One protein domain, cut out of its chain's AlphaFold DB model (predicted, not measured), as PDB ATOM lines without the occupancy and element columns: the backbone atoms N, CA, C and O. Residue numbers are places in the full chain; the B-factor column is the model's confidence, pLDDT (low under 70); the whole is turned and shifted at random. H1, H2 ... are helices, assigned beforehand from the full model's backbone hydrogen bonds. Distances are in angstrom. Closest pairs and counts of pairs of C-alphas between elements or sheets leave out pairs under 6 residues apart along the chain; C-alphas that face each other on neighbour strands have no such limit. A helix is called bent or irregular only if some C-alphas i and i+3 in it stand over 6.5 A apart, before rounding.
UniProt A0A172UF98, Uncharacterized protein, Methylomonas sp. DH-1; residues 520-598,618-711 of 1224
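This is residues 520 to 598 and 618 to 711 of the 1224 residues of an uncharacterized protein of Methylomonas sp. DH-1 (UniProt A0A172UF98). Crossed helices build a compact body in which H5 sits nearest the middle, with H4, H1, H3 and H6 packed round it and the helical hairpin of H6 and H7 on one side. H1 and H4, apart from each other, both join H5 to H8, and the kinked H9 crosses H8 and runs beside H1 until its last residues, 701 to 711, stick out as a free arm. The printed part has 173 residues with nine named helices, H1 to H9 in chain order, and no named strand; the class is all helix, and the touching helices are mostly crossed. The whole is compact, with a radius of gyration of the C-alphas of 15.9 A and spans of 48 by 37 by 27 A.

Begin with the longest helix, H9, residues 683 to 711, which has a kink of 37 degrees near residue 690 and is irregular, but only just: C-alphas 688 and 691 are 6.6 A apart. It touches H8, residues 655 to 671, at a steep tilt of 47 degrees, opposite ways; look at Ala 662 and Ala 693, whose C-alphas are the closest at 4.6 A. H9 also touches H1, residues 520 to 539, at a shallow tilt of 24 degrees, opposite ways, closest at the C-alphas of Ala 521 and Val 696, 5.1 A. Residues 522 to 526 of H1 touch residues 655 to 662 of H8, closest at the C-alphas of Gly 522 and Gln 658, 6.1 A. Farther on, residues 529 to 537 of H1 touch H5, residues 582 to 595, with its residues 591 to 595; they are about perpendicular at 79 degrees, and the C-alphas of Gly 534 and Ala 594 are closest at 4.2 A. H5 and H8 are the hubs, touching four helices each. H4, residues 559 to 574, touches H5 at a steep tilt of 62 degrees, with the C-alphas of Gly 568 and Ala 586 closest at 4.2 A. With residues 559 to 563 alone H4 touches H8, at a shallow tilt of 33 degrees, only just short of steep; the C-alphas of Thr 560 and Ser 664 are closest at 4.9 A. H3, residues 546 to 555, touches residues 583 to 587 of H5, about perpendicular at 81 degrees, closest at the C-alphas of Ser 550 and Asp 583, 5.8 A. H2, residues 541 to 544, and H3 touch only at the corner, and only just, with 3 pairs of C-alphas within 8 A; the closest are those of Ala 543 and Phe 549, 5.6 A. H6, residues 618 to 633, touches H5, closest at the C-alphas of Ala 592 and Ile 625, 6.4 A. H6 and H7, residues 637 to 653, form a helical hairpin, with the C-alphas of Ser 626 and Ser 640 closest at 4.7 A. In H4, H5, H6, H7 and H8 every O i to N i+4 pair is within hydrogen-bond range; H1 has 15 of 16, H3 5 of 6 and H9 23 of 25, while H2 is too short for such a pair.

Find C-alpha 520 at (28.102, 8.066, -47.832); from there H1 runs 29.2 A to Ser 539. H4 spans 23.0 A, H5 20.0 A, H6 21.5 A, H7 23.3 A and H8 23.9 A. Find C-alpha 683 at (23.282, 28.683, -61.676), where H9 begins; its 40.0 A end at C-alpha 711, at (8.655, -0.579, -38.635).

The C-alphas of Gly 634 and Met 709 are the two farthest apart, 50.1 A. Residues 599 to 617 are not printed, and C-alphas 598 and 618 are 13.1 A apart across this cut. The link from H8 to H9 is long, and in it residues 675 to 676 pair briefly with residues 681 to 682, antiparallel. The mean pLDDT of the printed part is 79.1; look for values under 70 at residues 534 to 548, 595 to 598, 702 and 705 to 711.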
ATOM      1  N   GLN A 520      27.085   7.902 -46.791       81.19
ATOM      2  CA  GLN A 520      28.102   8.066 -47.832       81.19
ATOM      3  C   GLN A 520      27.677   9.099 -48.880       81.19
ATOM      4  O   GLN A 520      28.465   9.993 -49.192       81.19
ATOM      5  N   ALA A 521      26.433   9.027 -49.364       82.19
ATOM      6  CA  ALA A 521      25.876  10.011 -50.290       82.19
ATOM      7  C   ALA A 521      25.869  11.421 -49.671       82.19
ATOM      8  O   ALA A 521      26.328  12.374 -50.301       82.19
ATOM      9  N   GLY A 522      25.446  11.550 -48.405       83.25
ATOM     10  CA  GLY A 522      25.453  12.818 -47.662       83.25
ATOM     11  C   GLY A 522      26.852  13.421 -47.532       83.25
ATOM     12  O   GLY A 522      27.062  14.592 -47.849       83.25
ATOM     13  N   ALA A 523      27.849  12.611 -47.167       79.81
ATOM     14  CA  ALA A 523      29.237  13.060 -47.067       79.81
ATOM     15  C   ALA A 523      29.819  13.510 -48.423       79.81
ATOM     16  O   ALA A 523      30.524  14.524 -48.497       79.81
ATOM     17  N   GLN A 524      29.505  12.794 -49.510       84.88
ATOM     18  CA  GLN A 524      29.931  13.156 -50.866       84.88
ATOM     19  C   GLN A 524      29.270  14.453 -51.346       84.88
ATOM     20  O   GLN A 524      29.963  15.345 -51.848       84.88
ATOM     21  N   PHE A 525      27.965  14.615 -51.120       89.25
ATOM     22  CA  PHE A 525      27.259  15.865 -51.389       89.25
ATOM     23  C   PHE A 525      27.873  17.033 -50.610       89.25
ATOM     24  O   PHE A 525      28.265  18.025 -51.220       89.25
ATOM     25  N   MET A 526      28.066  16.892 -49.296       85.00
ATOM     26  CA  MET A 526      28.635  17.952 -48.455       85.00
ATOM     27  C   MET A 526      30.055  18.340 -48.869       85.00
ATOM     28  O   MET A 526      30.411  19.516 -48.827       85.00
ATOM     29  N   SER A 527      30.877  17.384 -49.309       83.44
ATOM     30  CA  SER A 527      32.211  17.695 -49.838       83.44
ATOM     31  C   SER A 527      32.159  18.440 -51.178       83.44
ATOM     32  O   SER A 527      32.880  19.421 -51.358       83.44
ATOM     33  N   SER A 528      31.264  18.043 -52.085       85.06
ATOM     34  CA  SER A 528      31.044  18.723 -53.369       85.06
ATOM     35  C   SER A 528      30.498  20.139 -53.175       85.06
ATOM     36  O   SER A 528      30.959  21.089 -53.817       85.06
ATOM     37  N   LEU A 529      29.551  20.289 -52.244       85.75
ATOM     38  CA  LEU A 529      28.954  21.560 -51.859       85.75
ATOM     39  C   LEU A 529      30.006  22.496 -51.277       85.75
ATOM     40  O   LEU A 529      30.120  23.631 -51.722       85.75
ATOM     41  N   ALA A 530      30.812  22.011 -50.335       79.31
ATOM     42  CA  ALA A 530      31.818  22.829 -49.679       79.31
ATOM     43  C   ALA A 530      32.924  23.288 -50.647       79.31
ATOM     44  O   ALA A 530      33.374  24.429 -50.570       79.31
ATOM     45  N   ASN A 531      33.307  22.455 -51.621       80.19
ATOM     46  CA  ASN A 531      34.233  22.854 -52.690       80.19
ATOM     47  C   ASN A 531      33.630  23.936 -53.604       80.19
ATOM     48  O   ASN A 531      34.305  24.896 -53.978       80.19
ATOM     49  N   SER A 532      32.349  23.803 -53.946       80.44
ATOM     50  CA  SER A 532      31.645  24.742 -54.831       80.44
ATOM     51  C   SER A 532      31.349  26.080 -54.140       80.44
ATOM     52  O   SER A 532      31.540  27.148 -54.728       80.44
ATOM     53  N   ALA A 533      30.939  26.029 -52.872       75.88
ATOM     54  CA  ALA A 533      30.677  27.191 -52.034       75.88
ATOM     55  C   ALA A 533      31.978  27.917 -51.665       75.88
ATOM     56  O   ALA A 533      32.044  29.134 -51.790       75.88
ATOM     57  N   GLY A 534      33.045  27.196 -51.297       69.62
ATOM     58  CA  GLY A 534      34.343  27.785 -50.944       69.62
ATOM     59  C   GLY A 534      34.970  28.606 -52.075       69.62
ATOM     60  O   GLY A 534      35.408  29.735 -51.853       69.62
ATOM     61  N   ASN A 535      34.926  28.099 -53.313       67.06
ATOM     62  CA  ASN A 535      35.409  28.825 -54.497       67.06
ATOM     63  C   ASN A 535      34.595  30.101 -54.788       67.06
ATOM     64  O   ASN A 535      35.133  31.109 -55.259       67.06
ATOM     65  N   SER A 536      33.301  30.075 -54.475       64.44
ATOM     66  CA  SER A 536      32.385  31.192 -54.723       64.44
ATOM     67  C   SER A 536      32.382  32.227 -53.585       64.44
ATOM     68  O   SER A 536      32.198  33.420 -53.814       64.44
ATOM     69  N   PHE A 537      32.682  31.803 -52.356       62.41
ATOM     70  CA  PHE A 537      32.890  32.684 -51.205       62.41
ATOM     71  C   PHE A 537      34.244  33.392 -51.239       62.41
ATOM     72  O   PHE A 537      34.321  34.573 -50.911       62.41
ATOM     73  N   ALA A 538      35.310  32.709 -51.671       57.19
ATOM     74  CA  ALA A 538      36.637  33.311 -51.808       57.19
ATOM     75  C   ALA A 538      36.669  34.437 -52.861       57.19
ATOM     76  O   ALA A 538      37.459  35.376 -52.746       57.19
ATOM     77  N   SER A 539      35.796  34.367 -53.870       52.53
ATOM     78  CA  SER A 539      35.651  35.393 -54.910       52.53
ATOM     79  C   SER A 539      34.751  36.571 -54.495       52.53
ATOM     80  O   SER A 539      34.898  37.661 -55.048       52.53
ATOM     81  N   ASN A 540      33.904  36.416 -53.469       53.47
ATOM     82  CA  ASN A 540      32.998  37.449 -52.953       53.47
ATOM     83  C   ASN A 540      33.506  38.065 -51.631       53.47
ATOM     84  O   ASN A 540      33.045  37.736 -50.538       53.47
ATOM     85  N   ARG A 541      34.428  39.037 -51.721       46.91
ATOM     86  CA  ARG A 541      34.955  39.790 -50.556       46.91
ATOM     87  C   ARG A 541      33.875  40.527 -49.741       46.91
ATOM     88  O   ARG A 541      34.072  40.746 -48.545       46.91
ATOM     89  N   ASP A 542      32.732  40.852 -50.347       49.38
ATOM     90  CA  ASP A 542      31.617  41.574 -49.710       49.38
ATOM     91  C   ASP A 542      30.835  40.739 -48.681       49.38
ATOM     92  O   ASP A 542      30.210  41.308 -47.784       49.38
ATOM     93  N   ALA A 543      30.909  39.403 -48.738       48.41
ATOM     94  CA  ALA A 543      30.228  38.514 -47.788       48.41
ATOM     95  C   ALA A 543      30.834  38.550 -46.365       48.41
ATOM     96  O   ALA A 543      30.300  37.950 -45.433       48.41
ATOM     97  N   SER A 544      31.948  39.268 -46.185       45.78
ATOM     98  CA  SER A 544      32.642  39.443 -44.905       45.78
ATOM     99  C   SER A 544      32.079  40.575 -44.029       45.78
ATOM    100  O   SER A 544      32.446  40.668 -42.861       45.78
ATOM    101  N   THR A 545      31.165  41.410 -44.547       53.62
ATOM    102  CA  THR A 545      30.520  42.489 -43.776       53.62
ATOM    103  C   THR A 545      29.046  42.167 -43.508       53.62
ATOM    104  O   THR A 545      28.205  42.181 -44.403       53.62
ATOM    105  N   GLY A 546      28.714  41.866 -42.245       55.38
ATOM    106  CA  GLY A 546      27.434  41.255 -41.847       55.38
ATOM    107  C   GLY A 546      26.151  42.008 -42.243       55.38
ATOM    108  O   GLY A 546      25.099  41.386 -42.378       55.38
ATOM    109  N   HIS A 547      26.204  43.321 -42.492       59.25
ATOM    110  CA  HIS A 547      25.008  44.123 -42.787       59.25
ATOM    111  C   HIS A 547      24.551  44.104 -44.257       59.25
ATOM    112  O   HIS A 547      23.352  44.211 -44.520       59.25
ATOM    113  N   SER A 548      25.461  43.983 -45.229       66.31
ATOM    114  CA  SER A 548      25.104  43.882 -46.657       66.31
ATOM    115  C   SER A 548      24.660  42.460 -47.012       66.31
ATOM    116  O   SER A 548      23.704  42.282 -47.770       66.31
ATOM    117  N   PHE A 549      25.297  41.467 -46.390       73.06
ATOM    118  CA  PHE A 549      24.950  40.055 -46.495       73.06
ATOM    119  C   PHE A 549      23.538  39.766 -45.967       73.06
ATOM    120  O   PHE A 549      22.721  39.231 -46.710       73.06
ATOM    121  N   SER A 550      23.204  40.208 -44.744       70.25
ATOM    122  CA  SER A 550      21.863  40.023 -44.154       70.25
ATOM    123  C   SER A 550      20.748  40.608 -45.035       70.25
ATOM    124  O   SER A 550      19.733  39.951 -45.264       70.25
ATOM    125  N   ARG A 551      20.935  41.803 -45.623       73.31
ATOM    126  CA  ARG A 551      19.929  42.403 -46.522       73.31
ATOM    127  C   ARG A 551      19.711  41.581 -47.791       73.31
ATOM    128  O   ARG A 551      18.565  41.387 -48.182       73.31
ATOM    129  N   ARG A 552      20.792  41.095 -48.417       74.81
ATOM    130  CA  ARG A 552      20.708  40.255 -49.625       74.81
ATOM    131  C   ARG A 552      20.075  38.900 -49.313       74.81
ATOM    132  O   ARG A 552      19.190  38.470 -50.049       74.81
ATOM    133  N   LEU A 553      20.458  38.291 -48.191       77.25
ATOM    134  CA  LEU A 553      19.904  37.028 -47.712       77.25
ATOM    135  C   LEU A 553      18.399  37.146 -47.423       77.25
ATOM    136  O   LEU A 553      17.620  36.295 -47.842       77.25
ATOM    137  N   ASN A 554      17.969  38.237 -46.782       76.50
ATOM    138  CA  ASN A 554      16.555  38.489 -46.496       76.50
ATOM    139  C   ASN A 554      15.719  38.768 -47.752       76.50
ATOM    140  O   ASN A 554      14.534  38.439 -47.770       76.50
ATOM    141  N   SER A 555      16.321  39.332 -48.804       78.81
ATOM    142  CA  SER A 555      15.663  39.534 -50.103       78.81
ATOM    143  C   SER A 555      15.691  38.312 -51.029       78.81
ATOM    144  O   SER A 555      15.068  38.352 -52.090       78.81
ATOM    145  N   SER A 556      16.413  37.249 -50.666       82.44
ATOM    146  CA  SER A 556      16.568  36.071 -51.519       82.44
ATOM    147  C   SER A 556      15.322  35.184 -51.517       82.44
ATOM    148  O   SER A 556      14.713  34.923 -50.473       82.44
ATOM    149  N   SER A 557      14.960  34.693 -52.706       80.75
ATOM    150  CA  SER A 557      13.861  33.748 -52.920       80.75
ATOM    151  C   SER A 557      14.298  32.278 -52.925       80.75
ATOM    152  O   SER A 557      13.423  31.423 -53.036       80.75
ATOM    153  N   SER A 558      15.603  31.993 -52.813       88.19
ATOM    154  CA  SER A 558      16.169  30.633 -52.786       88.19
ATOM    155  C   SER A 558      15.611  29.808 -51.623       88.19
ATOM    156  O   SER A 558      15.467  30.310 -50.501       88.19
ATOM    157  N   GLU A 559      15.323  28.530 -51.876       87.56
ATOM    158  CA  GLU A 559      14.922  27.584 -50.828       87.56
ATOM    159  C   GLU A 559      16.082  27.275 -49.875       87.56
ATOM    160  O   GLU A 559      15.884  27.207 -48.659       87.56
ATOM    161  N   THR A 560      17.313  27.187 -50.384       87.88
ATOM    162  CA  THR A 560      18.508  27.038 -49.544       87.88
ATOM    163  C   THR A 560      18.710  28.245 -48.617       87.88
ATOM    164  O   THR A 560      18.981  28.070 -47.430       87.88
ATOM    165  N   ASP A 561      18.476  29.474 -49.090       86.81
ATOM    166  CA  ASP A 561      18.569  30.687 -48.257       86.81
ATOM    167  C   ASP A 561      17.459  30.781 -47.191       86.81
ATOM    168  O   ASP A 561      17.645  31.398 -46.135       86.81
ATOM    169  N   LYS A 562      16.287  30.179 -47.433       88.06
ATOM    170  CA  LYS A 562      15.224  30.045 -46.419       88.06
ATOM    171  C   LYS A 562      15.611  29.037 -45.340       88.06
ATOM    172  O   LYS A 562      15.454  29.347 -44.158       88.06
ATOM    173  N   LEU A 563      16.167  27.887 -45.731       88.56
ATOM    174  CA  LEU A 563      16.655  26.869 -44.798       88.56
ATOM    175  C   LEU A 563      17.712  27.453 -43.848       88.56
ATOM    176  O   LEU A 563      17.561  27.342 -42.631       88.56
ATOM    177  N   MET A 564      18.708  28.173 -44.381       86.69
ATOM    178  CA  MET A 564      19.776  28.783 -43.570       86.69
ATOM    179  C   MET A 564      19.272  29.824 -42.574       86.69
ATOM    180  O   MET A 564      19.769  29.900 -41.450       86.69
ATOM    181  N   ARG A 565      18.266  30.619 -42.954       86.06
ATOM    182  CA  ARG A 565      17.622  31.561 -42.028       86.06
ATOM    183  C   ARG A 565      16.854  30.840 -40.928       86.06
ATOM    184  O   ARG A 565      16.911  31.272 -39.780       86.06
ATOM    185  N   SER A 566      16.165  29.746 -41.262       88.56
ATOM    186  CA  SER A 566      15.439  28.953 -40.266       88.56
ATOM    187  C   SER A 566      16.396  28.355 -39.228       88.56
ATOM    188  O   SER A 566      16.176  28.520 -38.029       88.56
ATOM    189  N   GLU A 567      17.525  27.801 -39.668       87.00
ATOM    190  CA  GLU A 567      18.558  27.254 -38.783       87.00
ATOM    191  C   GLU A 567      19.209  28.365 -37.945       87.00
ATOM    192  O   GLU A 567      19.305  28.248 -36.724       87.00
ATOM    193  N   GLY A 568      19.549  29.505 -38.558       85.44
ATOM    194  CA  GLY A 568      20.051  30.680 -37.839       85.44
ATOM    195  C   GLY A 568      19.086  31.196 -36.765       85.44
ATOM    196  O   GLY A 568      19.519  31.587 -35.682       85.44
ATOM    197  N   SER A 569      17.774  31.148 -37.016       86.38
ATOM    198  CA  SER A 569      16.755  31.505 -36.019       86.38
ATOM    199  C   SER A 569      16.692  30.515 -34.851       86.38
ATOM    200  O   SER A 569      16.529  30.942 -33.708       86.38
ATOM    201  N   GLY A 570      16.908  29.220 -35.110       88.31
ATOM    202  CA  GLY A 570      17.014  28.195 -34.070       88.31
ATOM    203  C   GLY A 570      18.220  28.422 -33.157       88.31
ATOM    204  O   GLY A 570      18.088  28.373 -31.934       88.31
ATOM    205  N   TYR A 571      19.376  28.764 -33.735       88.62
ATOM    206  CA  TYR A 571      20.571  29.124 -32.964       88.62
ATOM    207  C   TYR A 571      20.385  30.414 -32.156       88.62
ATOM    208  O   TYR A 571      20.761  30.445 -30.988       88.62
ATOM    209  N   ALA A 572      19.742  31.441 -32.721       85.44
ATOM    210  CA  ALA A 572      19.441  32.680 -31.998       85.44
ATOM    211  C   ALA A 572      18.497  32.464 -30.805       85.44
ATOM    212  O   ALA A 572      18.660  33.096 -29.767       85.44
ATOM    213  N   GLN A 573      17.524  31.555 -30.929       87.19
ATOM    214  CA  GLN A 573      16.655  31.183 -29.810       87.19
ATOM    215  C   GLN A 573      17.422  30.409 -28.732       87.19
ATOM    216  O   GLN A 573      17.277  30.702 -27.544       87.19
ATOM    217  N   ARG A 574      18.252  29.440 -29.141       89.31
ATOM    218  CA  ARG A 574      19.036  28.592 -28.229       89.31
ATOM    219  C   ARG A 574      20.119  29.375 -27.481       89.31
ATOM    220  O   ARG A 574      20.326  29.124 -26.300       89.31
ATOM    221  N   TYR A 575      20.765  30.328 -28.149       88.50
ATOM    222  CA  TYR A 575      21.854  31.157 -27.623       88.50
ATOM    223  C   TYR A 575      21.442  32.627 -27.527       88.50
ATOM    224  O   TYR A 575      22.171  33.532 -27.936       88.50
ATOM    225  N   SER A 576      20.244  32.869 -26.998       84.19
ATOM    226  CA  SER A 576      19.688  34.219 -26.846       84.19
ATOM    227  C   SER A 576      20.485  35.112 -25.884       84.19
ATOM    228  O   SER A 576      20.328  36.327 -25.917       84.19
ATOM    229  N   ASP A 577      21.383  34.536 -25.076       82.81
ATOM    230  CA  ASP A 577      22.300  35.230 -24.165       82.81
ATOM    231  C   ASP A 577      23.502  35.893 -24.863       82.81
ATOM    232  O   ASP A 577      24.267  36.609 -24.224       82.81
ATOM    233  N   THR A 578      23.688  35.655 -26.163       80.62
ATOM    234  CA  THR A 578      24.853  36.131 -26.930       80.62
ATOM    235  C   THR A 578      24.658  37.485 -27.618       80.62
ATOM    236  O   THR A 578      25.580  37.953 -28.285       80.62
ATOM    237  N   ASP A 579      23.469  38.093 -27.509       78.69
ATOM    238  CA  ASP A 579      23.033  39.293 -28.253       78.69
ATOM    239  C   ASP A 579      23.161  39.177 -29.794       78.69
ATOM    240  O   ASP A 579      23.013  40.159 -30.529       78.69
ATOM    241  N   MET A 580      23.399  37.968 -30.316       84.06
ATOM    242  CA  MET A 580      23.485  37.697 -31.747       84.06
ATOM    243  C   MET A 580      22.100  37.489 -32.367       84.06
ATOM    244  O   MET A 580      21.244  36.766 -31.861       84.06
ATOM    245  N   THR A 581      21.899  38.087 -33.536       82.56
ATOM    246  CA  THR A 581      20.678  37.956 -34.342       82.56
ATOM    247  C   THR A 581      20.658  36.657 -35.159       82.56
ATOM    248  O   THR A 581      21.705  36.085 -35.474       82.56
ATOM    249  N   SER A 582      19.464  36.220 -35.584       80.38
ATOM    250  CA  SER A 582      19.279  35.054 -36.472       80.38
ATOM    251  C   SER A 582      20.123  35.132 -37.742       80.38
ATOM    252  O   SER A 582      20.677  34.129 -38.190       80.38
ATOM    253  N   ASP A 583      20.267  36.335 -38.297       80.25
ATOM    254  CA  ASP A 583      21.018  36.576 -39.527       80.25
ATOM    255  C   ASP A 583      22.530  36.452 -39.305       80.25
ATOM    256  O   ASP A 583      23.252  35.968 -40.179       80.25
ATOM    257  N   GLN A 584      23.019  36.850 -38.126       82.12
ATOM    258  CA  GLN A 584      24.424  36.678 -37.757       82.12
ATOM    259  C   GLN A 584      24.755  35.193 -37.588       82.12
ATOM    260  O   GLN A 584      25.757  34.739 -38.142       82.12
ATOM    261  N   PHE A 585      23.885  34.410 -36.946       84.06
ATOM    262  CA  PHE A 585      24.053  32.956 -36.863       84.06
ATOM    263  C   PHE A 585      23.976  32.263 -38.227       84.06
ATOM    264  O   PHE A 585      24.841  31.445 -38.543       84.06
ATOM    265  N   ALA A 586      23.019  32.647 -39.075       81.94
ATOM    266  CA  ALA A 586      22.934  32.146 -40.446       81.94
ATOM    267  C   ALA A 586      24.213  32.458 -41.245       81.94
ATOM    268  O   ALA A 586      24.679  31.617 -42.012       81.94
ATOM    269  N   SER A 587      24.826  33.631 -41.039       78.94
ATOM    270  CA  SER A 587      26.080  34.018 -41.703       78.94
ATOM    271  C   SER A 587      27.293  33.197 -41.248       78.94
ATOM    272  O   SER A 587      28.142  32.840 -42.071       78.94
ATOM    273  N   VAL A 588      27.363  32.854 -39.957       83.00
ATOM    274  CA  VAL A 588      28.419  31.997 -39.400       83.00
ATOM    275  C   VAL A 588      28.276  30.580 -39.944       83.00
ATOM    276  O   VAL A 588      29.252  30.030 -40.453       83.00
ATOM    277  N   LEU A 589      27.057  30.034 -39.929       83.25
ATOM    278  CA  LEU A 589      26.745  28.705 -40.458       83.25
ATOM    279  C   LEU A 589      27.067  28.601 -41.958       83.25
ATOM    280  O   LEU A 589      27.762  27.684 -42.394       83.25
ATOM    281  N   SER A 590      26.634  29.595 -42.734       79.62
ATOM    282  CA  SER A 590      26.906  29.724 -44.171       79.62
ATOM    283  C   SER A 590      28.404  29.757 -44.482       79.62
ATOM    284  O   SER A 590      28.894  29.032 -45.348       79.62
ATOM    285  N   GLY A 591      29.156  30.557 -43.722       75.50
ATOM    286  CA  GLY A 591      30.607  30.622 -43.853       75.50
ATOM    287  C   GLY A 591      31.305  29.322 -43.464       75.50
ATOM    288  O   GLY A 591      32.273  28.935 -44.109       75.50
ATOM    289  N   ALA A 592      30.805  28.618 -42.450       76.88
ATOM    290  CA  ALA A 592      31.344  27.331 -42.030       76.88
ATOM    291  C   ALA A 592      31.209  26.262 -43.130       76.88
ATOM    292  O   ALA A 592      32.166  25.540 -43.406       76.88
ATOM    293  N   MET A 593      30.068  26.202 -43.824       77.94
ATOM    294  CA  MET A 593      29.873  25.283 -44.956       77.94
ATOM    295  C   MET A 593      30.803  25.577 -46.132       77.94
ATOM    296  O   MET A 593      31.316  24.648 -46.754       77.94
ATOM    297  N   ALA A 594      31.062  26.854 -46.415       70.69
ATOM    298  CA  ALA A 594      31.994  27.255 -47.463       70.69
ATOM    299  C   ALA A 594      33.457  26.909 -47.125       70.69
ATOM    300  O   ALA A 594      34.237  26.567 -48.011       70.69
ATOM    301  N   LEU A 595      33.824  26.961 -45.842       63.41
ATOM    302  CA  LEU A 595      35.178  26.673 -45.357       63.41
ATOM    303  C   LEU A 595      35.430  25.178 -45.112       63.41
ATOM    304  O   LEU A 595      36.576  24.737 -45.131       63.41
ATOM    305  N   GLY A 596      34.376  24.377 -44.935       56.84
ATOM    306  CA  GLY A 596      34.469  22.932 -44.705       56.84
ATOM    307  C   GLY A 596      35.005  22.112 -45.890       56.84
ATOM    308  O   GLY A 596      35.203  20.906 -45.746       56.84
ATOM    309  N   GLY A 597      35.223  22.711 -47.063       49.78
ATOM    310  CA  GLY A 597      35.744  22.045 -48.270       49.78
ATOM    311  C   GLY A 597      37.183  22.431 -48.589       49.78
ATOM    312  O   GLY A 597      37.977  21.597 -49.018       49.78
ATOM    313  N   SER A 598      37.553  23.680 -48.306       47.91
ATOM    314  CA  SER A 598      38.918  24.157 -48.479       47.91
ATOM    315  C   SER A 598      39.795  23.648 -47.337       47.91
ATOM    316  O   SER A 598      39.711  24.141 -46.212       47.91
ATOM    317  N   LYS A 618      35.829  17.800 -38.378       78.38
ATOM    318  CA  LYS A 618      34.958  18.454 -37.394       78.38
ATOM    319  C   LYS A 618      35.723  19.407 -36.471       78.38
ATOM    320  O   LYS A 618      35.286  20.538 -36.300       78.38
ATOM    321  N   ASP A 619      36.881  18.995 -35.955       79.19
ATOM    322  CA  ASP A 619      37.704  19.796 -35.033       79.19
ATOM    323  C   ASP A 619      38.257  21.045 -35.733       79.19
ATOM    324  O   ASP A 619      38.265  22.142 -35.174       79.19
ATOM    325  N   MET A 620      38.666  20.899 -36.998       76.31
ATOM    326  CA  MET A 620      39.092  22.028 -37.830       76.31
ATOM    327  C   MET A 620      37.937  22.999 -38.099       76.31
ATOM    328  O   MET A 620      38.119  24.216 -38.042       76.31
ATOM    329  N   LEU A 621      36.745  22.477 -38.393       80.69
ATOM    330  CA  LEU A 621      35.551  23.287 -38.627       80.69
ATOM    331  C   LEU A 621      35.134  24.039 -37.356       80.69
ATOM    332  O   LEU A 621      34.903  25.245 -37.406       80.69
ATOM    333  N   GLN A 622      35.128  23.355 -36.212       85.00
ATOM    334  CA  GLN A 622      34.852  23.937 -34.903       85.00
ATOM    335  C   GLN A 622      35.839  25.063 -34.568       85.00
ATOM    336  O   GLN A 622      35.417  26.149 -34.176       85.00
ATOM    337  N   ALA A 623      37.143  24.843 -34.757       82.12
ATOM    338  CA  ALA A 623      38.158  25.858 -34.476       82.12
ATOM    339  C   ALA A 623      37.936  27.140 -35.299       82.12
ATOM    340  O   ALA A 623      38.000  28.238 -34.751       82.12
ATOM    341  N   ASN A 624      37.598  27.005 -36.586       80.69
ATOM    342  CA  ASN A 624      37.315  28.149 -37.460       80.69
ATOM    343  C   ASN A 624      36.018  28.882 -37.083       80.69
ATOM    344  O   ASN A 624      35.978  30.112 -37.101       80.69
ATOM    345  N   ILE A 625      34.952  28.148 -36.738       84.81
ATOM    346  CA  ILE A 625      33.696  28.762 -36.284       84.81
ATOM    347  C   ILE A 625      33.940  29.537 -34.987       84.81
ATOM    348  O   ILE A 625      33.518  30.685 -34.871       84.81
ATOM    349  N   SER A 626      34.662  28.935 -34.039       85.81
ATOM    350  CA  SER A 626      34.980  29.563 -32.757       85.81
ATOM    351  C   SER A 626      35.827  30.825 -32.932       85.81
ATOM    352  O   SER A 626      35.496  31.861 -32.358       85.81
ATOM    353  N   ASP A 627      36.863  30.783 -33.773       82.94
ATOM    354  CA  ASP A 627      37.699  31.952 -34.078       82.94
ATOM    355  C   ASP A 627      36.879  33.095 -34.695       82.94
ATOM    356  O   ASP A 627      37.033  34.262 -34.330       82.94
ATOM    357  N   ARG A 628      35.925  32.773 -35.574       82.12
ATOM    358  CA  ARG A 628      35.032  33.767 -36.181       82.12
ATOM    359  C   ARG A 628      34.054  34.376 -35.176       82.12
ATOM    360  O   ARG A 628      33.826  35.584 -35.209       82.12
ATOM    361  N   LEU A 629      33.492  33.564 -34.281       84.50
ATOM    362  CA  LEU A 629      32.611  34.029 -33.203       84.50
ATOM    363  C   LEU A 629      33.342  34.993 -32.256       84.50
ATOM    364  O   LEU A 629      32.790  36.029 -31.881       84.50
ATOM    365  N   GLN A 630      34.610  34.715 -31.951       84.56
ATOM    366  CA  GLN A 630      35.447  35.582 -31.119       84.56
ATOM    367  C   GLN A 630      35.855  36.863 -31.858       84.56
ATOM    368  O   GLN A 630      35.652  37.967 -31.353       84.56
ATOM    369  N   SER A 631      36.403  36.737 -33.068       78.69
ATOM    370  CA  SER A 631      37.001  37.857 -33.806       78.69
ATOM    371  C   SER A 631      35.984  38.828 -34.412       78.69
ATOM    372  O   SER A 631      36.251  40.027 -34.457       78.69
ATOM    373  N   GLN A 632      34.824  38.345 -34.876       75.62
ATOM    374  CA  GLN A 632      33.819  39.186 -35.546       75.62
ATOM    375  C   GLN A 632      32.683  39.632 -34.626       75.62
ATOM    376  O   GLN A 632      32.096  40.686 -34.867       75.62
ATOM    377  N   PHE A 633      32.371  38.847 -33.593       81.25
ATOM    378  CA  PHE A 633      31.220  39.091 -32.722       81.25
ATOM    379  C   PHE A 633      31.606  39.305 -31.252       81.25
ATOM    380  O   PHE A 633      30.733  39.568 -30.433       81.25
ATOM    381  N   GLY A 634      32.901  39.256 -30.912       79.81
ATOM    382  CA  GLY A 634      33.399  39.589 -29.574       79.81
ATOM    383  C   GLY A 634      32.983  38.604 -28.480       79.81
ATOM    384  O   GLY A 634      32.999  38.959 -27.302       79.81
ATOM    385  N   LEU A 635      32.587  37.381 -28.848       85.19
ATOM    386  CA  LEU A 635      32.137  36.367 -27.897       85.19
ATOM    387  C   LEU A 635      33.285  35.815 -27.047       85.19
ATOM    388  O   LEU A 635      34.427  35.700 -27.489       85.19
ATOM    389  N   ASN A 636      32.963  35.394 -25.821       86.06
ATOM    390  CA  ASN A 636      33.907  34.686 -24.958       86.06
ATOM    391  C   ASN A 636      34.335  33.352 -25.609       86.06
ATOM    392  O   ASN A 636      33.509  32.646 -26.192       86.06
ATOM    393  N   SER A 637      35.612  32.989 -25.463       81.38
ATOM    394  CA  SER A 637      36.210  31.725 -25.907       81.38
ATOM    395  C   SER A 637      35.391  30.488 -25.509       81.38
ATOM    396  O   SER A 637      35.157  29.619 -26.348       81.38
ATOM    397  N   GLN A 638      34.863  30.424 -24.279       84.94
ATOM    398  CA  GLN A 638      34.066  29.270 -23.840       84.94
ATOM    399  C   GLN A 638      32.748  29.142 -24.623       84.94
ATOM    400  O   GLN A 638      32.467  28.085 -25.187       84.94
ATOM    401  N   ARG A 639      31.971  30.230 -24.723       85.50
ATOM    402  CA  ARG A 639      30.706  30.249 -25.479       85.50
ATOM    403  C   ARG A 639      30.922  30.016 -26.969       85.50
ATOM    404  O   ARG A 639      30.167  29.282 -27.597       85.50
ATOM    405  N   SER A 640      31.991  30.585 -27.512       86.31
ATOM    406  CA  SER A 640      32.370  30.397 -28.911       86.31
ATOM    407  C   SER A 640      32.671  28.930 -29.214       86.31
ATOM    408  O   SER A 640      32.217  28.420 -30.233       86.31
ATOM    409  N   ASN A 641      33.356  28.219 -28.311       87.31
ATOM    410  CA  ASN A 641      33.649  26.793 -28.469       87.31
ATOM    411  C   ASN A 641      32.401  25.904 -28.358       87.31
ATOM    412  O   ASN A 641      32.303  24.921 -29.095       87.31
ATOM    413  N   GLU A 642      31.458  26.243 -27.471       87.75
ATOM    414  CA  GLU A 642      30.177  25.536 -27.318       87.75
ATOM    415  C   GLU A 642      29.317  25.658 -28.586       87.75
ATOM    416  O   GLU A 642      28.920  24.643 -29.162       87.75
ATOM    417  N   ILE A 643      29.099  26.886 -29.068       89.25
ATOM    418  CA  ILE A 643      28.327  27.166 -30.292       89.25
ATOM    419  C   ILE A 643      29.010  26.533 -31.509       89.25
ATOM    420  O   ILE A 643      28.356  25.916 -32.351       89.25
ATOM    421  N   ALA A 644      30.338  26.640 -31.591       87.12
ATOM    422  CA  ALA A 644      31.109  26.046 -32.671       87.12
ATOM    423  C   ALA A 644      31.004  24.519 -32.707       87.12
ATOM    424  O   ALA A 644      30.957  23.948 -33.795       87.12
ATOM    425  N   ASN A 645      30.958  23.851 -31.549       88.62
ATOM    426  CA  ASN A 645      30.792  22.400 -31.488       88.62
ATOM    427  C   ASN A 645      29.400  21.969 -31.969       88.62
ATOM    428  O   ASN A 645      29.287  21.004 -32.725       88.62
ATOM    429  N   ASP A 646      28.354  22.692 -31.556       88.50
ATOM    430  CA  ASP A 646      26.966  22.416 -31.955       88.50
ATOM    431  C   ASP A 646      26.798  22.575 -33.477       88.50
ATOM    432  O   ASP A 646      26.315  21.673 -34.161       88.50
ATOM    433  N   MET A 647      27.314  23.671 -34.045       88.19
ATOM    434  CA  MET A 647      27.301  23.902 -35.495       88.19
ATOM    435  C   MET A 647      28.165  22.902 -36.269       88.19
ATOM    436  O   MET A 647      27.725  22.382 -37.292       88.19
ATOM    437  N   ALA A 648      29.381  22.599 -35.800       84.38
ATOM    438  CA  ALA A 648      30.248  21.632 -36.469       84.38
ATOM    439  C   ALA A 648      29.611  20.235 -36.486       84.38
ATOM    440  O   ALA A 648      29.602  19.587 -37.527       84.38
ATOM    441  N   THR A 649      29.006  19.816 -35.369       84.75
ATOM    442  CA  THR A 649      28.260  18.555 -35.259       84.75
ATOM    443  C   THR A 649      27.081  18.516 -36.226       84.75
ATOM    444  O   THR A 649      26.953  17.562 -36.991       84.75
ATOM    445  N   ARG A 650      26.263  19.576 -36.265       84.56
ATOM    446  CA  ARG A 650      25.118  19.683 -37.181       84.56
ATOM    447  C   ARG A 650      25.542  19.578 -38.650       84.56
ATOM    448  O   ARG A 650      24.892  18.898 -39.433       84.56
ATOM    449  N   LEU A 651      26.663  20.192 -39.029       81.12
ATOM    450  CA  LEU A 651      27.158  20.164 -40.409       81.12
ATOM    451  C   LEU A 651      27.764  18.811 -40.817       81.12
ATOM    452  O   LEU A 651      27.632  18.406 -41.975       81.12
ATOM    453  N   THR A 652      28.448  18.115 -39.904       76.25
ATOM    454  CA  THR A 652      29.192  16.891 -40.248       76.25
ATOM    455  C   THR A 652      28.432  15.600 -39.973       76.25
ATOM    456  O   THR A 652      28.655  14.619 -40.679       76.25
ATOM    457  N   GLU A 653      27.566  15.576 -38.961       77.31
ATOM    458  CA  GLU A 653      26.978  14.340 -38.421       77.31
ATOM    459  C   GLU A 653      25.447  14.268 -38.559       77.31
ATOM    460  O   GLU A 653      24.890  13.173 -38.478       77.31
ATOM    461  N   ASP A 654      24.755  15.384 -38.818       81.88
ATOM    462  CA  ASP A 654      23.293  15.397 -38.934       81.88
ATOM    463  C   ASP A 654      22.809  15.082 -40.360       81.88
ATOM    464  O   ASP A 654      22.788  15.931 -41.255       81.88
ATOM    465  N   ALA A 655      22.383  13.835 -40.567       76.06
ATOM    466  CA  ALA A 655      21.844  13.373 -41.845       76.06
ATOM    467  C   ALA A 655      20.516  14.053 -42.232       76.06
ATOM    468  O   ALA A 655      20.217  14.164 -43.424       76.06
ATOM    469  N   GLY A 656      19.724  14.512 -41.256       82.56
ATOM    470  CA  GLY A 656      18.474  15.230 -41.504       82.56
ATOM    471  C   GLY A 656      18.753  16.592 -42.127       82.56
ATOM    472  O   GLY A 656      18.267  16.882 -43.218       82.56
ATOM    473  N   PHE A 657      19.651  17.361 -41.507       86.62
ATOM    474  CA  PHE A 657      20.108  18.641 -42.050       86.62
ATOM    475  C   PHE A 657      20.723  18.487 -43.453       86.62
ATOM    476  O   PHE A 657      20.398  19.255 -44.358       86.62
ATOM    477  N   GLN A 658      21.565  17.470 -43.673       85.81
ATOM    478  CA  GLN A 658      22.160  17.203 -44.990       85.81
ATOM    479  C   GLN A 658      21.108  16.860 -46.056       85.81
ATOM    480  O   GLN A 658      21.241  17.287 -47.203       85.81
ATOM    481  N   THR A 659      20.054  16.127 -45.685       86.50
ATOM    482  CA  THR A 659      18.946  15.773 -46.587       86.50
ATOM    483  C   THR A 659      18.102  16.995 -46.942       86.50
ATOM    484  O   THR A 659      17.785  17.199 -48.114       86.50
ATOM    485  N   ASP A 660      17.768  17.836 -45.964       88.12
ATOM    486  CA  ASP A 660      17.005  19.069 -46.190       88.12
ATOM    487  C   ASP A 660      17.809  20.079 -47.018       88.12
ATOM    488  O   ASP A 660      17.278  20.723 -47.930       88.12
ATOM    489  N   LEU A 661      19.119  20.146 -46.781       89.81
ATOM    490  CA  LEU A 661      20.036  20.946 -47.576       89.81
ATOM    491  C   LEU A 661      20.120  20.436 -49.019       89.81
ATOM    492  O   LEU A 661      19.926  21.229 -49.941       89.81
ATOM    493  N   ALA A 662      20.320  19.133 -49.233       88.25
ATOM    494  CA  ALA A 662      20.314  18.524 -50.563       88.25
ATOM    495  C   ALA A 662      18.985  18.764 -51.296       88.25
ATOM    496  O   ALA A 662      18.986  19.164 -52.459       88.25
ATOM    497  N   ARG A 663      17.848  18.621 -50.603       91.81
ATOM    498  CA  ARG A 663      16.511  18.915 -51.139       91.81
ATOM    499  C   ARG A 663      16.382  20.370 -51.582       91.81
ATOM    500  O   ARG A 663      15.895  20.629 -52.682       91.81
ATOM    501  N   SER A 664      16.823  21.311 -50.748       89.88
ATOM    502  CA  SER A 664      16.760  22.743 -51.062       89.88
ATOM    503  C   SER A 664      17.641  23.101 -52.268       89.88
ATOM    504  O   SER A 664      17.169  23.768 -53.184       89.88
ATOM    505  N   VAL A 665      18.860  22.550 -52.342       89.44
ATOM    506  CA  VAL A 665      19.801  22.774 -53.454       89.44
ATOM    507  C   VAL A 665      19.287  22.149 -54.752       89.44
ATOM    508  O   VAL A 665      19.345  22.789 -55.801       89.44
ATOM    509  N   ALA A 666      18.735  20.933 -54.703       86.44
ATOM    510  CA  ALA A 666      18.106  20.297 -55.860       86.44
ATOM    511  C   ALA A 666      16.900  21.108 -56.361       86.44
ATOM    512  O   ALA A 666      16.727  21.270 -57.569       86.44
ATOM    513  N   THR A 667      16.098  21.661 -55.446       88.69
ATOM    514  CA  THR A 667      14.940  22.505 -55.780       88.69
ATOM    515  C   THR A 667      15.375  23.831 -56.409       88.69
ATOM    516  O   THR A 667      14.805  24.244 -57.419       88.69
ATOM    517  N   ASP A 668      16.417  24.478 -55.884       89.31
ATOM    518  CA  ASP A 668      16.977  25.709 -56.455       89.31
ATOM    519  C   ASP A 668      17.629  25.473 -57.831       89.31
ATOM    520  O   ASP A 668      17.472  26.291 -58.740       89.31
ATOM    521  N   ALA A 669      18.281  24.322 -58.030       85.50
ATOM    522  CA  ALA A 669      18.820  23.918 -59.329       85.50
ATOM    523  C   ALA A 669      17.712  23.640 -60.364       85.50
ATOM    524  O   ALA A 669      17.829  24.045 -61.521       85.50
ATOM    525  N   GLN A 670      16.618  22.984 -59.956       82.75
ATOM    526  CA  GLN A 670      15.479  22.668 -60.831       82.75
ATOM    527  C   GLN A 670      14.614  23.892 -61.161       82.75
ATOM    528  O   GLN A 670      14.132  24.021 -62.285       82.75
ATOM    529  N   SER A 671      14.420  24.802 -60.202       82.00
ATOM    530  CA  SER A 671      13.623  26.025 -60.382       82.00
ATOM    531  C   SER A 671      14.359  27.129 -61.154       82.00
ATOM    532  O   SER A 671      13.752  28.139 -61.514       82.00
ATOM    533  N   GLY A 672      15.647  26.930 -61.463       74.00
ATOM    534  CA  GLY A 672      16.460  27.888 -62.209       74.00
ATOM    535  C   GLY A 672      16.819  29.133 -61.396       74.00
ATOM    536  O   GLY A 672      16.988  30.214 -61.971       74.00
ATOM    537  N   THR A 673      16.913  28.999 -60.069       81.50
ATOM    538  CA  THR A 673      17.322  30.076 -59.163       81.50
ATOM    539  C   THR A 673      18.668  30.648 -59.617       81.50
ATOM    540  O   THR A 673      19.640  29.926 -59.840       81.50
ATOM    541  N   ARG A 674      18.728  31.975 -59.808       74.56
ATOM    542  CA  ARG A 674      19.917  32.639 -60.377       74.56
ATOM    543  C   ARG A 674      21.127  32.592 -59.444       74.56
ATOM    544  O   ARG A 674      22.251  32.493 -59.935       74.56
ATOM    545  N   GLU A 675      20.892  32.683 -58.137       82.38
ATOM    546  CA  GLU A 675      21.930  32.746 -57.109       82.38
ATOM    547  C   GLU A 675      21.387  32.262 -55.754       82.38
ATOM    548  O   GLU A 675      20.255  32.590 -55.396       82.38
ATOM    549  N   VAL A 676      22.206  31.520 -55.003       83.31
ATOM    550  CA  VAL A 676      21.993  31.215 -53.577       83.31
ATOM    551  C   VAL A 676      22.953  32.083 -52.774       83.31
ATOM    552  O   VAL A 676      24.162  31.839 -52.771       83.31
ATOM    553  N   VAL A 677      22.426  33.110 -52.103       78.75
ATOM    554  CA  VAL A 677      23.219  34.174 -51.466       78.75
ATOM    555  C   VAL A 677      24.003  33.643 -50.266       78.75
ATOM    556  O   VAL A 677      25.147  34.042 -50.058       78.75
ATOM    557  N   SER A 678      23.414  32.730 -49.488       74.56
ATOM    558  CA  SER A 678      24.050  32.130 -48.309       74.56
ATOM    559  C   SER A 678      25.279  31.306 -48.660       74.56
ATOM    560  O   SER A 678      26.243  31.333 -47.913       74.56
ATOM    561  N   LEU A 679      25.279  30.600 -49.791       78.81
ATOM    562  CA  LEU A 679      26.369  29.704 -50.192       78.81
ATOM    563  C   LEU A 679      27.234  30.262 -51.334       78.81
ATOM    564  O   LEU A 679      28.208  29.628 -51.741       78.81
ATOM    565  N   GLY A 680      26.884  31.444 -51.849       76.69
ATOM    566  CA  GLY A 680      27.532  32.085 -52.994       76.69
ATOM    567  C   GLY A 680      27.375  31.313 -54.307       76.69
ATOM    568  O   GLY A 680      28.154  31.525 -55.229       76.69
ATOM    569  N   LEU A 681      26.422  30.383 -54.406       83.94
ATOM    570  CA  LEU A 681      26.311  29.487 -55.559       83.94
ATOM    571  C   LEU A 681      25.618  30.194 -56.723       83.94
ATOM    572  O   LEU A 681      24.591  30.845 -56.540       83.94
ATOM    573  N   ASN A 682      26.153  30.023 -57.931       83.44
ATOM    574  CA  ASN A 682      25.547  30.510 -59.163       83.44
ATOM    575  C   ASN A 682      24.835  29.360 -59.900       83.44
ATOM    576  O   ASN A 682      25.009  28.186 -59.578       83.44
ATOM    577  N   ASN A 683      24.050  29.684 -60.925       81.19
ATOM    578  CA  ASN A 683      23.282  28.683 -61.676       81.19
ATOM    579  C   ASN A 683      24.143  27.522 -62.240       81.19
ATOM    580  O   ASN A 683      23.709  26.374 -62.256       81.19
ATOM    581  N   GLN A 684      25.390  27.781 -62.653       80.19
ATOM    582  CA  GLN A 684      26.280  26.732 -63.173       80.19
ATOM    583  C   GLN A 684      26.744  25.766 -62.073       80.19
ATOM    584  O   GLN A 684      26.778  24.554 -62.293       80.19
ATOM    585  N   THR A 685      27.075  26.272 -60.880       82.62
ATOM    586  CA  THR A 685      27.473  25.415 -59.755       82.62
ATOM    587  C   THR A 685      26.284  24.647 -59.182       82.62
ATOM    588  O   THR A 685      26.437  23.472 -58.847       82.62
ATOM    589  N   LEU A 686      25.085  25.238 -59.170       83.75
ATOM    590  CA  LEU A 686      23.849  24.550 -58.779       83.75
ATOM    591  C   LEU A 686      23.560  23.321 -59.652       83.75
ATOM    592  O   LEU A 686      23.267  22.251 -59.121       83.75
ATOM    593  N   GLN A 687      23.729  23.428 -60.974       82.44
ATOM    594  CA  GLN A 687      23.560  22.290 -61.889       82.44
ATOM    595  C   GLN A 687      24.572  21.165 -61.625       82.44
ATOM    596  O   GLN A 687      24.224  19.990 -61.710       82.44
ATOM    597  N   SER A 688      25.811  21.501 -61.248       84.69
ATOM    598  CA  SER A 688      26.827  20.491 -60.909       84.69
ATOM    599  C   SER A 688      26.535  19.754 -59.594       84.69
ATOM    600  O   SER A 688      26.860  18.576 -59.457       84.69
ATOM    601  N   LEU A 689      25.877  20.427 -58.646       87.19
ATOM    602  CA  LEU A 689      25.479  19.860 -57.356       87.19
ATOM    603  C   LEU A 689      24.158  19.089 -57.428       87.19
ATOM    604  O   LEU A 689      23.850  18.320 -56.523       87.19
ATOM    605  N   GLN A 690      23.388  19.257 -58.504       85.31
ATOM    606  CA  GLN A 690      22.092  18.608 -58.678       85.31
ATOM    607  C   GLN A 690      22.197  17.077 -58.658       85.31
ATOM    608  O   GLN A 690      21.357  16.422 -58.049       85.31
ATOM    609  N   SER A 691      23.225  16.498 -59.290       84.69
ATOM    610  CA  SER A 691      23.406  15.039 -59.315       84.69
ATOM    611  C   SER A 691      23.674  14.482 -57.919       84.69
ATOM    612  O   SER A 691      22.978  13.570 -57.491       84.69
ATOM    613  N   SER A 692      24.616  15.074 -57.178       86.62
ATOM    614  CA  SER A 692      24.946  14.612 -55.826       86.62
ATOM    615  C   SER A 692      23.822  14.885 -54.825       86.62
ATOM    616  O   SER A 692      23.617  14.100 -53.904       86.62
ATOM    617  N   ALA A 693      23.043  15.952 -55.022       85.88
ATOM    618  CA  ALA A 693      21.832  16.200 -54.248       85.88
ATOM    619  C   ALA A 693      20.745  15.142 -54.521       85.88
ATOM    620  O   ALA A 693      20.127  14.645 -53.581       85.88
ATOM    621  N   ASN A 694      20.543  14.745 -55.783       85.75
ATOM    622  CA  ASN A 694      19.619  13.664 -56.145       85.75
ATOM    623  C   ASN A 694      20.069  12.306 -55.585       85.75
ATOM    624  O   ASN A 694      19.225  11.516 -55.164       85.75
ATOM    625  N   ASP A 695      21.378  12.054 -55.515       84.00
ATOM    626  CA  ASP A 695      21.920  10.839 -54.899       84.00
ATOM    627  C   ASP A 695      21.556  10.772 -53.405       84.00
ATOM    628  O   ASP A 695      21.063   9.743 -52.942       84.00
ATOM    629  N   VAL A 696      21.680  11.883 -52.661       86.06
ATOM    630  CA  VAL A 696      21.236  11.973 -51.253       86.06
ATOM    631  C   VAL A 696      19.733  11.737 -51.117       86.06
ATOM    632  O   VAL A 696      19.310  11.012 -50.216       86.06
ATOM    633  N   LEU A 697      18.919  12.310 -52.009       85.62
ATOM    634  CA  LEU A 697      17.462  12.141 -51.987       85.62
ATOM    635  C   LEU A 697      17.050  10.689 -52.259       85.62
ATOM    636  O   LEU A 697      16.249  10.139 -51.508       85.62
ATOM    637  N   SER A 698      17.651  10.043 -53.257       80.94
ATOM    638  CA  SER A 698      17.393   8.632 -53.572       80.94
ATOM    639  C   SER A 698      17.845   7.691 -52.449       80.94
ATOM    640  O   SER A 698      17.141   6.741 -52.104       80.94
ATOM    641  N   ALA A 699      18.979   7.991 -51.807       76.31
ATOM    642  CA  ALA A 699      19.468   7.237 -50.662       76.31
ATOM    643  C   ALA A 699      18.562   7.416 -49.431       76.31
ATOM    644  O   ALA A 699      18.313   6.456 -48.700       76.31
ATOM    645  N   SER A 700      18.032   8.625 -49.225       78.38
ATOM    646  CA  SER A 700      17.056   8.930 -48.174       78.38
ATOM    647  C   SER A 700      15.724   8.208 -48.410       78.38
ATOM    648  O   SER A 700      15.178   7.602 -47.488       78.38
ATOM    649  N   GLU A 701      15.232   8.178 -49.651       78.12
ATOM    650  CA  GLU A 701      14.027   7.435 -50.035       78.12
ATOM    651  C   GLU A 701      14.200   5.929 -49.817       78.12
ATOM    652  O   GLU A 701      13.362   5.312 -49.156       78.12
ATOM    653  N   ALA A 702      15.314   5.349 -50.275       69.00
ATOM    654  CA  ALA A 702      15.635   3.937 -50.072       69.00
ATOM    655  C   ALA A 702      15.735   3.576 -48.579       69.00
ATOM    656  O   ALA A 702      15.174   2.566 -48.137       69.00
ATOM    657  N   TYR A 703      16.384   4.426 -47.780       75.75
ATOM    658  CA  TYR A 703      16.438   4.265 -46.329       75.75
ATOM    659  C   TYR A 703      15.042   4.349 -45.702       75.75
ATOM    660  O   TYR A 703      14.681   3.474 -44.921       75.75
ATOM    661  N   SER A 704      14.222   5.334 -46.080       74.56
ATOM    662  CA  SER A 704      12.867   5.505 -45.542       74.56
ATOM    663  C   SER A 704      11.936   4.340 -45.900       74.56
ATOM    664  O   SER A 704      11.181   3.874 -45.048       74.56
ATOM    665  N   ALA A 705      12.034   3.806 -47.121       67.69
ATOM    666  CA  ALA A 705      11.270   2.647 -47.562       67.69
ATOM    667  C   ALA A 705      11.649   1.409 -46.739       67.69
ATOM    668  O   ALA A 705      10.774   0.745 -46.180       67.69
ATOM    669  N   THR A 706      12.949   1.164 -46.568       63.75
ATOM    670  CA  THR A 706      13.470   0.012 -45.817       63.75
ATOM    671  C   THR A 706      13.208   0.140 -44.310       63.75
ATOM    672  O   THR A 706      12.794  -0.820 -43.662       63.75
ATOM    673  N   ALA A 707      13.346   1.342 -43.746       65.31
ATOM    674  CA  ALA A 707      13.020   1.630 -42.350       65.31
ATOM    675  C   ALA A 707      11.510   1.514 -42.084       65.31
ATOM    676  O   ALA A 707      11.095   0.966 -41.063       65.31
ATOM    677  N   SER A 708      10.666   1.954 -43.024       66.31
ATOM    678  CA  SER A 708       9.214   1.783 -42.915       66.31
ATOM    679  C   SER A 708       8.805   0.308 -43.005       66.31
ATOM    680  O   SER A 708       7.920  -0.126 -42.267       66.31
ATOM    681  N   MET A 709       9.494  -0.488 -43.829       60.38
ATOM    682  CA  MET A 709       9.321  -1.939 -43.900       60.38
ATOM    683  C   MET A 709       9.672  -2.605 -42.564       60.38
ATOM    684  O   MET A 709       8.860  -3.372 -42.045       60.38
ATOM    685  N   GLN A 710      10.806  -2.242 -41.955       60.62
ATOM    686  CA  GLN A 710      11.189  -2.711 -40.619       60.62
ATOM    687  C   GLN A 710      10.160  -2.307 -39.549       60.62
ATOM    688  O   GLN A 710       9.791  -3.120 -38.705       60.62
ATOM    689  N   SER A 711       9.645  -1.073 -39.604       60.69
ATOM    690  CA  SER A 711       8.655  -0.579 -38.635       60.69
ATOM    691  C   SER A 711       7.302  -1.296 -38.718       60.69
ATOM    692  O   SER A 711       6.617  -1.428 -37.709       60.69
TER     693      SER A 711